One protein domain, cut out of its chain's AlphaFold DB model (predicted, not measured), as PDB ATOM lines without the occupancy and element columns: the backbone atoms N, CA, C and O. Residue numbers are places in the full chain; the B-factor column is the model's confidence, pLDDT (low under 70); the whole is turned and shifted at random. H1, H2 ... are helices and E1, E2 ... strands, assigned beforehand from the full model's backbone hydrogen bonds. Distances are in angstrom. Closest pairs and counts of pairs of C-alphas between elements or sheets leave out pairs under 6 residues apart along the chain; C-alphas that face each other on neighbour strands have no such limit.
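AT A GLANCE: This is residues 28 to 123 of the 124 residues of the protein "uncharacterized protein LOC117573849" of Drosophila albomicans (UniProt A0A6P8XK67). A twisted sheet of five strands, E1 to E5, curls round one long helix, H1, which packs across one face and leaves the other bare. The strands fold back and forth as a meander, each the antiparallel neighbour of the one before, in the order E1 E2 E3 E4 E5. The printed part has 96 residues, with H1 first and then the five strands; the class is mixed, with two layers, a helix on one face of a sheet. The whole is compact, with a radius of gyration of the C-alphas of 12.9 A and spans of 39 by 30 by 22 A.

IN THESE COORDINATES: H1 holds residues 31 to 50, 29.3 A long, from C-alpha 31 at (156.733, 121.414, 167.027). E1 is residues 56 to 67, 23.6 A, and bends by 99 degrees at residue 59. E2 is residues 75 to 84, 23.8 A, and E3 residues 87 to 96, 26.3 A. E4 is residues 106 to 112, 20.2 A. E5 is residues 115 to 122, 21.0 A, ending with C-alpha 122 at (169.793, 117.836, 190.806).

HOW THE PARTS SIT: H1 is on the sheet, and its closest C-alphas to E1 are those of Leu 45 and Tyr 56, 6.5 A apart. Its closest to E4 are those of Gly 44 and Ile 108, 6.7 A. Every O i to N i+4 pair in H1 is within hydrogen-bond range. The hairpin E1 and E2 has N 57 and O 83 within hydrogen-bond range at 2.9 A; the hairpin E2 and E3 has N 78 and O 93 at 2.8 A. In the hairpin E3 and E4, N 92 and O 111 are 2.8 A apart, and in the hairpin E4 and E5, N 110 and O 118 are 2.8 A apart. The edge strands E1 and E5 are apart.

THE WHOLE: The C-alphas farthest apart are those of Ile 70 and Arg 86, 40.7 A. The printed part has no cut and no long link. Mean pLDDT of the printed part is 90.2; residues 70 to 71 and 100 to 102 are under 70.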
ATOM      1  N   GLU A  28     155.223 110.913 171.498       93.56
ATOM      2  CA  GLU A  28     156.247 111.631 170.737       93.56
ATOM      3  C   GLU A  28     155.929 113.129 170.658       93.56
ATOM      4  O   GLU A  28     154.813 113.522 170.318       93.56
ATOM      5  N   LEU A  29     156.910 113.965 170.996       92.62
ATOM      6  CA  LEU A  29     156.777 115.417 170.981       92.62
ATOM      7  C   LEU A  29     157.139 115.984 169.607       92.62
ATOM      8  O   LEU A  29     158.147 115.613 169.002       92.62
ATOM      9  N   THR A  30     156.354 116.957 169.146       92.31
ATOM     10  CA  THR A  30     156.546 117.653 167.867       92.31
ATOM     11  C   THR A  30     156.383 119.171 168.032       92.31
ATOM     12  O   THR A  30     155.903 119.646 169.065       92.31
ATOM     13  N   GLY A  31     156.831 119.947 167.035       94.69
ATOM     14  CA  GLY A  31     156.733 121.414 167.027       94.69
ATOM     15  C   GLY A  31     157.340 122.077 168.270       94.69
ATOM     16  O   GLY A  31     158.375 121.640 168.773       94.69
ATOM     17  N   ALA A  32     156.653 123.086 168.810       94.06
ATOM     18  CA  ALA A  32     157.104 123.850 169.977       94.06
ATOM     19  C   ALA A  32     157.337 122.989 171.236       94.06
ATOM     20  O   ALA A  32     158.220 123.281 172.040       94.06
ATOM     21  N   LEU A  33     156.582 121.894 171.415       90.25
ATOM     22  CA  LEU A  33     156.785 120.987 172.552       90.25
ATOM     23  C   LEU A  33     158.114 120.239 172.447       90.25
ATOM     24  O   LEU A  33     158.782 120.024 173.460       90.25
ATOM     25  N   ARG A  34     158.506 119.859 171.224       93.81
ATOM     26  CA  ARG A  34     159.817 119.262 170.966       93.81
ATOM     27  C   ARG A  34     160.927 120.268 171.238       93.81
ATOM     28  O   ARG A  34     161.898 119.901 171.886       93.81
ATOM     29  N   GLU A  35     160.786 121.507 170.780       94.38
ATOM     30  CA  GLU A  35     161.787 122.564 170.986       94.38
ATOM     31  C   GLU A  35     162.024 122.836 172.476       94.38
ATOM     32  O   GLU A  35     163.158 122.747 172.940       94.38
ATOM     33  N   ALA A  36     160.952 123.018 173.252       92.44
ATOM     34  CA  ALA A  36     161.050 123.214 174.697       92.44
ATOM     35  C   ALA A  36     161.697 122.014 175.415       92.44
ATOM     36  O   ALA A  36     162.456 122.183 176.368       92.44
ATOM     37  N   ALA A  37     161.419 120.784 174.975       93.75
ATOM     38  CA  ALA A  37     162.080 119.604 175.525       93.75
ATOM     39  C   ALA A  37     163.573 119.563 175.151       93.75
ATOM     40  O   ALA A  37     164.416 119.237 175.981       93.75
ATOM     41  N   VAL A  38     163.935 119.948 173.928       96.12
ATOM     42  CA  VAL A  38     165.340 120.040 173.507       96.12
ATOM     43  C   VAL A  38     166.108 121.084 174.330       96.12
ATOM     44  O   VAL A  38     167.250 120.833 174.709       96.12
ATOM     45  N   GLU A  39     165.496 122.209 174.696       95.56
ATOM     46  CA  GLU A  39     166.104 123.167 175.635       95.56
ATOM     47  C   GLU A  39     166.336 122.562 177.026       95.56
ATOM     48  O   GLU A  39     167.396 122.764 177.632       95.56
ATOM     49  N   ARG A  40     165.383 121.760 177.524       93.88
ATOM     50  CA  ARG A  40     165.555 121.013 178.780       93.88
ATOM     51  C   ARG A  40     166.696 120.007 178.693       93.88
ATOM     52  O   ARG A  40     167.466 119.899 179.645       93.88
ATOM     53  N   LEU A  41     166.859 119.330 177.555       96.44
ATOM     54  CA  LEU A  41     168.009 118.463 177.301       96.44
ATOM     55  C   LEU A  41     169.327 119.241 177.400       96.44
ATOM     56  O   LEU A  41     170.216 118.821 178.138       96.44
ATOM     57  N   TYR A  42     169.456 120.376 176.705       96.50
ATOM     58  CA  TYR A  42     170.673 121.195 176.769       96.50
ATOM     59  C   TYR A  42     170.981 121.661 178.192       96.50
ATOM     60  O   TYR A  42     172.120 121.558 178.645       96.50
ATOM     61  N   THR A  43     169.957 122.112 178.915       94.44
ATOM     62  CA  THR A  43     170.084 122.536 180.313       94.44
ATOM     63  C   THR A  43     170.534 121.376 181.202       94.44
ATOM     64  O   THR A  43     171.462 121.530 181.996       94.44
ATOM     65  N   GLY A  44     169.931 120.196 181.044       94.19
ATOM     66  CA  GLY A  44     170.298 118.993 181.788       94.19
ATOM     67  C   GLY A  44     171.745 118.568 181.533       94.19
ATOM     68  O   GLY A  44     172.496 118.357 182.481       94.19
ATOM     69  N   LEU A  45     172.178 118.519 180.269       95.69
ATOM     70  CA  LEU A  45     173.565 118.192 179.913       95.69
ATOM     71  C   LEU A  45     174.565 119.239 180.424       95.69
ATOM     72  O   LEU A  45     175.679 118.896 180.820       95.69
ATOM     73  N   HIS A  46     174.173 120.514 180.465       94.50
ATOM     74  CA  HIS A  46     174.992 121.552 181.080       94.50
ATOM     75  C   HIS A  46     175.156 121.323 182.589       94.50
ATOM     76  O   HIS A  46     176.279 121.369 183.092       94.50
ATOM     77  N   LYS A  47     174.068 120.987 183.298       92.75
ATOM     78  CA  LYS A  47     174.127 120.614 184.719       92.75
ATOM     79  C   LYS A  47     175.039 119.398 184.942       92.75
ATOM     80  O   LYS A  47     175.843 119.428 185.869       92.75
ATOM     81  N   VAL A  48     174.988 118.382 184.069       93.69
ATOM     82  CA  VAL A  48     175.902 117.218 184.121       93.69
ATOM     83  C   VAL A  48     177.362 117.665 184.070       93.69
ATOM     84  O   VAL A  48     178.172 117.230 184.884       93.69
ATOM     85  N   SER A  49     177.698 118.579 183.157       93.56
ATOM     86  CA  SER A  49     179.059 119.110 183.048       93.56
ATOM     87  C   SER A  49     179.497 119.885 184.293       93.56
ATOM     88  O   SER A  49     180.663 119.797 184.669       93.56
ATOM     89  N   ILE A  50     178.603 120.662 184.914       93.94
ATOM     90  CA  ILE A  50     178.910 121.417 186.142       93.94
ATOM     91  C   ILE A  50     179.152 120.461 187.316       93.94
ATOM     92  O   ILE A  50     180.052 120.692 188.117       93.94
ATOM     93  N   ALA A  51     178.399 119.362 187.385       91.88
ATOM     94  CA  ALA A  51     178.536 118.332 188.413       91.88
ATOM     95  C   ALA A  51     179.786 117.438 188.244       91.88
ATOM     96  O   ALA A  51     179.935 116.441 188.947       91.88
ATOM     97  N   GLY A  52     180.687 117.764 187.309       91.12
ATOM     98  CA  GLY A  52     181.899 116.985 187.036       91.12
ATOM     99  C   GLY A  52     181.674 115.762 186.141       91.12
ATOM    100  O   GLY A  52     182.579 114.941 185.993       91.12
ATOM    101  N   GLY A  53     180.493 115.633 185.532       91.25
ATOM    102  CA  GLY A  53     180.202 114.610 184.535       91.25
ATOM    103  C   GLY A  53     180.850 114.885 183.170       91.25
ATOM    104  O   GLY A  53     181.476 115.929 182.953       91.25
ATOM    105  N   PRO A  54     180.710 113.954 182.210       92.88
ATOM    106  CA  PRO A  54     181.272 114.125 180.876       92.88
ATOM    107  C   PRO A  54     180.677 115.332 180.142       92.88
ATOM    108  O   PRO A  54     179.485 115.629 180.236       92.88
ATOM    109  N   GLN A  55     181.504 116.003 179.340       94.38
ATOM    110  CA  GLN A  55     181.051 117.099 178.483       94.38
ATOM    111  C   GLN A  55     180.399 116.543 177.216       94.38
ATOM    112  O   GLN A  55     181.063 116.314 176.202       94.38
ATOM    113  N   TYR A  56     179.090 116.315 177.288       94.75
ATOM    114  CA  TYR A  56     178.281 115.898 176.150       94.75
ATOM    115  C   TYR A  56     177.922 117.099 175.268       94.75
ATOM    116  O   TYR A  56     177.404 118.106 175.748       94.75
ATOM    117  N   LYS A  57     178.136 116.979 173.955       96.00
ATOM    118  CA  LYS A  57     177.578 117.899 172.953       96.00
ATOM    119  C   LYS A  57     176.520 117.180 172.134       96.00
ATOM    120  O   LYS A  57     176.776 116.090 171.635       96.00
ATOM    121  N   VAL A  58     175.354 117.790 171.964       97.19
ATOM    122  CA  VAL A  58     174.293 117.222 171.125       97.19
ATOM    123  C   VAL A  58     174.674 117.401 169.658       97.19
ATOM    124  O   VAL A  58     174.826 118.527 169.193       97.19
ATOM    125  N   LEU A  59     174.838 116.296 168.931       96.50
ATOM    126  CA  LEU A  59     174.988 116.310 167.475       96.50
ATOM    127  C   LEU A  59     173.616 116.315 166.800       96.50
ATOM    128  O   LEU A  59     173.388 117.054 165.844       96.50
ATOM    129  N   ARG A  60     172.704 115.471 167.292       95.75
ATOM    130  CA  ARG A  60     171.359 115.318 166.741       95.75
ATOM    131  C   ARG A  60     170.387 114.823 167.801       95.75
ATOM    132  O   ARG A  60     170.733 113.979 168.619       95.75
ATOM    133  N   VAL A  61     169.150 115.312 167.727       97.00
ATOM    134  CA  VAL A  61     168.013 114.766 168.475       97.00
ATOM    135  C   VAL A  61     167.113 114.018 167.503       97.00
ATOM    136  O   VAL A  61     166.430 114.646 166.692       97.00
ATOM    137  N   ASN A  62     167.130 112.689 167.574       95.25
ATOM    138  CA  ASN A  62     166.387 111.809 166.674       95.25
ATOM    139  C   ASN A  62     164.907 111.786 167.053       95.25
ATOM    140  O   ASN A  62     164.039 111.995 166.205       95.25
ATOM    141  N   LYS A  63     164.631 111.593 168.345       94.50
ATOM    142  CA  LYS A  63     163.278 111.465 168.883       94.50
ATOM    143  C   LYS A  63     163.205 112.035 170.290       94.50
ATOM    144  O   LYS A  63     164.150 111.909 171.064       94.50
ATOM    145  N   VAL A  64     162.061 112.624 170.621       95.12
ATOM    146  CA  VAL A  64     161.737 113.031 171.987       95.12
ATOM    147  C   VAL A  64     160.360 112.498 172.327       95.12
ATOM    148  O   VAL A  64     159.414 112.717 171.572       95.12
ATOM    149  N   THR A  65     160.238 111.805 173.449       93.50
ATOM    150  CA  THR A  65     158.948 111.389 173.992       93.50
ATOM    151  C   THR A  65     158.760 111.945 175.391       93.50
ATOM    152  O   THR A  65     159.715 112.079 176.149       93.50
ATOM    153  N   ASN A  66     157.517 112.250 175.741       91.88
ATOM    154  CA  ASN A  66     157.121 112.567 177.103       91.88
ATOM    155  C   ASN A  66     156.203 111.463 177.616       91.88
ATOM    156  O   ASN A  66     155.236 111.087 176.952       91.88
ATOM    157  N   GLN A  67     156.494 110.955 178.806       88.00
ATOM    158  CA  GLN A  67     155.640 110.013 179.506       88.00
ATOM    159  C   GLN A  67     155.150 110.673 180.791       88.00
ATOM    160  O   GLN A  67     155.922 110.923 181.718       88.00
ATOM    161  N   ARG A  68     153.846 110.955 180.848       79.94
ATOM    162  CA  ARG A  68     153.180 111.368 182.087       79.94
ATOM    163  C   ARG A  68     152.670 110.138 182.818       79.94
ATOM    164  O   ARG A  68     151.970 109.308 182.235       79.94
ATOM    165  N   ILE A  69     153.003 110.048 184.096       72.50
ATOM    166  CA  ILE A  69     152.599 108.967 184.989       72.50
ATOM    167  C   ILE A  69     151.720 109.605 186.073       72.50
ATOM    168  O   ILE A  69     152.085 110.642 186.605       72.50
ATOM    169  N   ILE A  70     150.550 109.034 186.397       65.31
ATOM    170  CA  ILE A  70     149.644 109.613 187.424       65.31
ATOM    171  C   ILE A  70     150.331 109.724 188.790       65.31
ATOM    172  O   ILE A  70     150.063 110.653 189.541       65.31
ATOM    173  N   VAL A  71     151.190 108.757 189.111       66.56
ATOM    174  CA  VAL A  71     151.810 108.607 190.435       66.56
ATOM    175  C   VAL A  71     153.260 109.084 190.499       66.56
ATOM    176  O   VAL A  71     153.793 109.193 191.595       66.56
ATOM    177  N   ASN A  72     153.886 109.387 189.356       70.56
ATOM    178  CA  ASN A  72     155.298 109.775 189.284       70.56
ATOM    179  C   ASN A  72     155.468 111.077 188.499       70.56
ATOM    180  O   ASN A  72     154.629 111.449 187.679       70.56
ATOM    181  N   ALA A  73     156.604 111.737 188.708       82.81
ATOM    182  CA  ALA A  73     157.006 112.872 187.896       82.81
ATOM    183  C   ALA A  73     157.053 112.525 186.392       82.81
ATOM    184  O   ALA A  73     157.380 111.391 186.021       82.81
ATOM    185  N   PRO A  74     156.719 113.483 185.506       86.56
ATOM    186  CA  PRO A  74     156.861 113.304 184.068       86.56
ATOM    187  C   PRO A  74     158.313 113.008 183.689       86.56
ATOM    188  O   PRO A  74     159.244 113.621 184.218       86.56
ATOM    189  N   VAL A  75     158.476 112.108 182.720       91.69
ATOM    190  CA  VAL A  75     159.780 111.723 182.175       91.69
ATOM    191  C   VAL A  75     159.843 112.104 180.704       91.69
ATOM    192  O   VAL A  75     159.050 111.616 179.895       91.69
ATOM    193  N   ASP A  76     160.807 112.946 180.351       94.25
ATOM    194  CA  ASP A  76     161.201 113.162 178.963       94.25
ATOM    195  C   ASP A  76     162.293 112.152 178.593       94.25
ATOM    196  O   ASP A  76     163.294 112.023 179.298       94.25
ATOM    197  N   THR A  77     162.114 111.432 177.488       95.81
ATOM    198  CA  THR A  77     163.115 110.512 176.935       95.81
ATOM    199  C   THR A  77     163.571 111.010 175.572       95.81
ATOM    200  O   THR A  77     162.756 111.250 174.681       95.81
ATOM    201  N   TYR A  78     164.881 111.132 175.401       97.00
ATOM    202  CA  TYR A  78     165.527 111.649 174.203       97.00
ATOM    203  C   TYR A  78     166.378 110.546 173.575       97.00
ATOM    204  O   TYR A  78     167.288 110.034 174.224       97.00
ATOM    205  N   ASP A  79     166.108 110.203 172.318       96.88
ATOM    206  CA  ASP A  79     167.033 109.440 171.471       96.88
ATOM    207  C   ASP A  79     167.931 110.449 170.754       96.88
ATOM    208  O   ASP A  79     167.444 111.286 169.982       96.88
ATOM    209  N   VAL A  80     169.220 110.436 171.086       97.44
ATOM    210  CA  VAL A  80     170.166 111.486 170.706       97.44
ATOM    211  C   VAL A  80     171.516 110.912 170.315       97.44
ATOM    212  O   VAL A  80     172.016 109.970 170.927       97.44
ATOM    213  N   ASP A  81     172.155 111.564 169.353       96.56
ATOM    214  CA  ASP A  81     173.571 111.364 169.078       96.56
ATOM    215  C   ASP A  81     174.359 112.410 169.868       96.56
ATOM    216  O   ASP A  81     174.205 113.619 169.654       96.56
ATOM    217  N   LEU A  82     175.198 111.952 170.796       96.69
ATOM    218  CA  LEU A  82     176.047 112.798 171.628       96.69
ATOM    219  C   LEU A  82     177.511 112.653 171.224       96.69
ATOM    220  O   LEU A  82     178.005 111.558 170.963       96.69
ATOM    221  N   ILE A  83     178.234 113.764 171.232       95.94
ATOM    222  CA  ILE A  83     179.686 113.796 171.099       95.94
ATOM    223  C   ILE A  83     180.291 113.898 172.495       95.94
ATOM    224  O   ILE A  83     179.963 114.816 173.248       95.94
ATOM    225  N   VAL A  84     181.218 112.993 172.808       93.06
ATOM    226  CA  VAL A  84     182.053 113.031 174.015       93.06
ATOM    227  C   VAL A  84     183.513 112.997 173.584       93.06
ATOM    228  O   VAL A  84     184.004 111.998 173.052       93.06
ATOM    229  N   GLY A  85     184.218 114.116 173.763       91.50
ATOM    230  CA  GLY A  85     185.567 114.288 173.224       91.50
ATOM    231  C   GLY A  85     185.569 114.224 171.692       91.50
ATOM    232  O   GLY A  85     185.127 115.163 171.034       91.50
ATOM    233  N   ARG A  86     186.076 113.121 171.122       92.19
ATOM    234  CA  ARG A  86     186.119 112.866 169.664       92.19
ATOM    235  C   ARG A  86     185.198 111.729 169.207       92.19
ATOM    236  O   ARG A  86     185.239 111.349 168.043       92.19
ATOM    237  N   ILE A  87     184.415 111.158 170.119       94.62
ATOM    238  CA  ILE A  87     183.592 109.976 169.859       94.62
ATOM    239  C   ILE A  87     182.135 110.408 169.756       94.62
ATOM    240  O   ILE A  87     181.644 111.120 170.631       94.62
ATOM    241  N   VAL A  88     181.450 109.951 168.708       95.50
ATOM    242  CA  VAL A  88     179.990 110.039 168.587       95.50
ATOM    243  C   VAL A  88     179.383 108.780 169.198       95.50
ATOM    244  O   VAL A  88     179.828 107.671 168.900       95.50
ATOM    245  N   LYS A  89     178.380 108.945 170.057       94.06
ATOM    246  CA  LYS A  89     177.646 107.861 170.708       94.06
ATOM    247  C   LYS A  89     176.151 108.064 170.512       94.06
ATOM    248  O   LYS A  89     175.659 109.168 170.727       94.06
ATOM    249  N   GLN A  90     175.440 106.990 170.185       95.12
ATOM    250  CA  GLN A  90     173.987 106.981 170.273       95.12
ATOM    251  C   GLN A  90     173.593 106.718 171.728       95.12
ATOM    252  O   GLN A  90     174.011 105.722 172.335       95.12
ATOM    253  N   CYS A  91     172.817 107.633 172.294       95.56
ATOM    254  CA  CYS A  91     172.442 107.614 173.694       95.56
ATOM    255  C   CYS A  91     170.942 107.848 173.869       95.56
ATOM    256  O   CYS A  91     170.291 108.554 173.102       95.56
ATOM    257  N   ILE A  92     170.419 107.271 174.941       96.94
ATOM    258  CA  ILE A  92     169.113 107.579 175.494       96.94
ATOM    259  C   ILE A  92     169.360 108.462 176.709       96.94
ATOM    260  O   ILE A  92     169.965 108.019 177.687       96.94
ATOM    261  N   VAL A  93     168.892 109.701 176.646       96.88
ATOM    262  CA  VAL A  93     168.878 110.595 177.804       96.88
ATOM    263  C   VAL A  93     167.475 110.581 178.386       96.88
ATOM    264  O   VAL A  93     166.499 110.679 177.644       96.88
ATOM    265  N   ARG A  94     167.350 110.445 179.701       95.50
ATOM    266  CA  ARG A  94     166.070 110.560 180.405       95.50
ATOM    267  C   ARG A  94     166.160 111.683 181.410       95.50
ATOM    268  O   ARG A  94     167.133 111.750 182.153       95.50
ATOM    269  N   ILE A  95     165.152 112.545 181.420       94.38
ATOM    270  CA  ILE A  95     165.042 113.645 182.372       94.38
ATOM    271  C   ILE A  95     163.711 113.520 183.097       94.38
ATOM    272  O   ILE A  95     162.654 113.556 182.464       94.38
ATOM    273  N   THR A  96     163.774 113.397 184.418       91.62
ATOM    274  CA  THR A  96     162.602 113.394 185.294       91.62
ATOM    275  C   THR A  96     162.467 114.765 185.932       91.62
ATOM    276  O   THR A  96     163.439 115.283 186.482       91.62
ATOM    277  N   ILE A  97     161.273 115.356 185.856       85.69
ATOM    278  CA  ILE A  97     161.026 116.710 186.364       85.69
ATOM    279  C   ILE A  97     159.980 116.654 187.470       85.69
ATOM    280  O   ILE A  97     158.798 116.446 187.195       85.69
ATOM    281  N   HIS A  98     160.395 116.882 188.709       83.50
ATOM    282  CA  HIS A  98     159.495 116.955 189.851       83.50
ATOM    283  C   HIS A  98     158.942 118.377 189.994       83.50
ATOM    284  O   HIS A  98     159.675 119.363 190.078       83.50
ATOM    285  N   TYR A  99     157.613 118.487 190.000       71.06
ATOM    286  CA  TYR A  99     156.916 119.732 190.298       71.06
ATOM    287  C   TYR A  99     155.752 119.462 191.259       71.06
ATOM    288  O   TYR A  99     154.955 118.562 190.982       71.06
ATOM    289  N   PRO A 100     155.595 120.244 192.346       69.94
ATOM    290  CA  PRO A 100     156.486 121.320 192.815       69.94
ATOM    291  C   PRO A 100     157.877 120.794 193.245       69.94
ATOM    292  O   PRO A 100     157.998 119.597 193.482       69.94
ATOM    293  N   PRO A 101     158.920 121.643 193.384       61.38
ATOM    294  CA  PRO A 101     160.275 121.210 193.780       61.38
ATOM    295  C   PRO A 101     160.332 120.437 195.107       61.38
ATOM    296  O   PRO A 101     161.263 119.693 195.367       61.38
ATOM    297  N   THR A 102     159.316 120.589 195.955       65.25
ATOM    298  CA  THR A 102     159.160 119.833 197.205       65.25
ATOM    299  C   THR A 102     158.751 118.372 196.994       65.25
ATOM    300  O   THR A 102     158.732 117.610 197.954       65.25
ATOM    301  N   ALA A 103     158.364 117.985 195.775       70.12
ATOM    302  CA  ALA A 103     157.957 116.623 195.436       70.12
ATOM    303  C   ALA A 103     159.151 115.681 195.196       70.12
ATOM    304  O   ALA A 103     158.956 114.468 195.171       70.12
ATOM    305  N   GLY A 104     160.358 116.222 195.019       76.19
ATOM    306  CA  GLY A 104     161.585 115.468 194.777       76.19
ATOM    307  C   GLY A 104     162.581 116.256 193.930       76.19
ATOM    308  O   GLY A 104     162.245 117.305 193.377       76.19
ATOM    309  N   ASP A 105     163.793 115.724 193.808       83.38
ATOM    310  CA  ASP A 105     164.833 116.299 192.957       83.38
ATOM    311  C   ASP A 105     164.600 115.913 191.496       83.38
ATOM    312  O   ASP A 105     164.089 114.834 191.183       83.38
ATOM    313  N   ASN A 106     164.968 116.789 190.564       90.00
ATOM    314  CA  ASN A 106     164.987 116.398 189.160       90.00
ATOM    315  C   ASN A 106     166.124 115.409 188.942       90.00
ATOM    316  O   ASN A 106     167.146 115.484 189.615       90.00
ATOM    317  N   SER A 107     165.991 114.529 187.960       92.69
ATOM    318  CA  SER A 107     167.052 113.575 187.653       92.69
ATOM    319  C   SER A 107     167.372 113.560 186.174       92.69
ATOM    320  O   SER A 107     166.522 113.849 185.325       92.69
ATOM    321  N   ILE A 108     168.628 113.258 185.860       95.31
ATOM    322  CA  ILE A 108     169.083 112.994 184.500       95.31
ATOM    323  C   ILE A 108     169.892 111.705 184.481       95.31
ATOM    324  O   ILE A 108     170.859 111.559 185.224       95.31
ATOM    325  N   SER A 109     169.519 110.790 183.591       95.56
ATOM    326  CA  SER A 109     170.299 109.591 183.287       95.56
ATOM    327  C   SER A 109     170.657 109.547 181.808       95.56
ATOM    328  O   SER A 109     169.871 109.928 180.938       95.56
ATOM    329  N   ILE A 110     171.878 109.103 181.524       95.50
ATOM    330  CA  ILE A 110     172.451 109.014 180.183       95.50
ATOM    331  C   ILE A 110     172.899 107.575 179.970       95.50
ATOM    332  O   ILE A 110     173.815 107.077 180.627       95.50
ATOM    333  N   ILE A 111     172.241 106.906 179.030       94.00
ATOM    334  CA  ILE A 111     172.492 105.514 178.678       94.00
ATOM    335  C   ILE A 111     173.020 105.494 177.251       94.00
ATOM    336  O   ILE A 111     172.267 105.754 176.319       94.00
ATOM    337  N   CYS A 112     174.288 105.162 177.050       92.44
ATOM    338  CA  CYS A 112     174.871 105.054 175.713       92.44
ATOM    339  C   CYS A 112     175.168 103.590 175.399       92.44
ATOM    340  O   CYS A 112     175.655 102.849 176.253       92.44
ATOM    341  N   ASN A 113     174.861 103.150 174.176       88.00
ATOM    342  CA  ASN A 113     175.059 101.755 173.749       88.00
ATOM    343  C   ASN A 113     174.476 100.715 174.737       88.00
ATOM    344  O   ASN A 113     175.071  99.664 174.976       88.00
ATOM    345  N   GLY A 114     173.337 101.032 175.363       84.94
ATOM    346  CA  GLY A 114     172.661 100.160 176.329       84.94
ATOM    347  C   GLY A 114     173.300 100.080 177.722       84.94
ATOM    348  O   GLY A 114     172.838  99.292 178.542       84.94
ATOM    349  N   LYS A 115     174.334 100.879 178.018       88.94
ATOM    350  CA  LYS A 115     174.960 100.962 179.346       88.94
ATOM    351  C   LYS A 115     174.723 102.334 179.963       88.94
ATOM    352  O   LYS A 115     174.866 103.346 179.281       88.94
ATOM    353  N   LEU A 116     174.377 102.358 181.249       92.12
ATOM    354  CA  LEU A 116     174.306 103.596 182.016       92.12
ATOM    355  C   LEU A 116     175.717 104.188 182.120       92.12
ATOM    356  O   LEU A 116     176.608 103.553 182.683       92.12
ATOM    357  N   GLU A 117     175.926 105.363 181.531       91.19
ATOM    358  CA  GLU A 117     177.207 106.077 181.590       91.19
ATOM    359  C   GLU A 117     177.206 107.168 182.656       91.19
ATOM    360  O   GLU A 117     178.259 107.481 183.208       91.19
ATOM    361  N   PHE A 118     176.042 107.756 182.935       92.12
ATOM    362  CA  PHE A 118     175.918 108.824 183.914       92.12
ATOM    363  C   PHE A 118     174.505 108.879 184.490       92.12
ATOM    364  O   PHE A 118     173.529 108.702 183.760       92.12
ATOM    365  N   GLU A 119     174.401 109.169 185.779       94.00
ATOM    366  CA  GLU A 119     173.147 109.447 186.467       94.00
ATOM    367  C   GLU A 119     173.412 110.443 187.590       94.00
ATOM    368  O   GLU A 119     174.414 110.325 188.298       94.00
ATOM    369  N   MET A 120     172.539 111.434 187.729       92.38
ATOM    370  CA  MET A 120     172.551 112.324 188.881       92.38
ATOM    371  C   MET A 120     171.158 112.874 189.161       92.38
ATOM    372  O   MET A 120     170.373 113.122 188.235       92.38
ATOM    373  N   ASP A 121     170.934 113.171 190.431       90.62
ATOM    374  CA  ASP A 121     169.846 114.017 190.891       90.62
ATOM    375  C   ASP A 121     170.349 115.459 191.022       90.62
ATOM    376  O   ASP A 121     171.512 115.715 191.345       90.62
ATOM    377  N   TYR A 122     169.488 116.421 190.716       81.00
ATOM    378  CA  TYR A 122     169.793 117.836 190.806       81.00
ATOM    379  C   TYR A 122     168.563 118.644 191.206       81.00
ATOM    380  O   TYR A 122     167.446 118.443 190.725       81.00
ATOM    381  N   LEU A 123     168.805 119.639 192.052       71.75
ATOM    382  CA  LEU A 123     167.808 120.639 192.396       71.75
ATOM    383  C   LEU A 123     167.571 121.579 191.205       71.75
ATOM    384  O   LEU A 123     168.451 121.793 190.355       71.75
TER     385      LEU A 123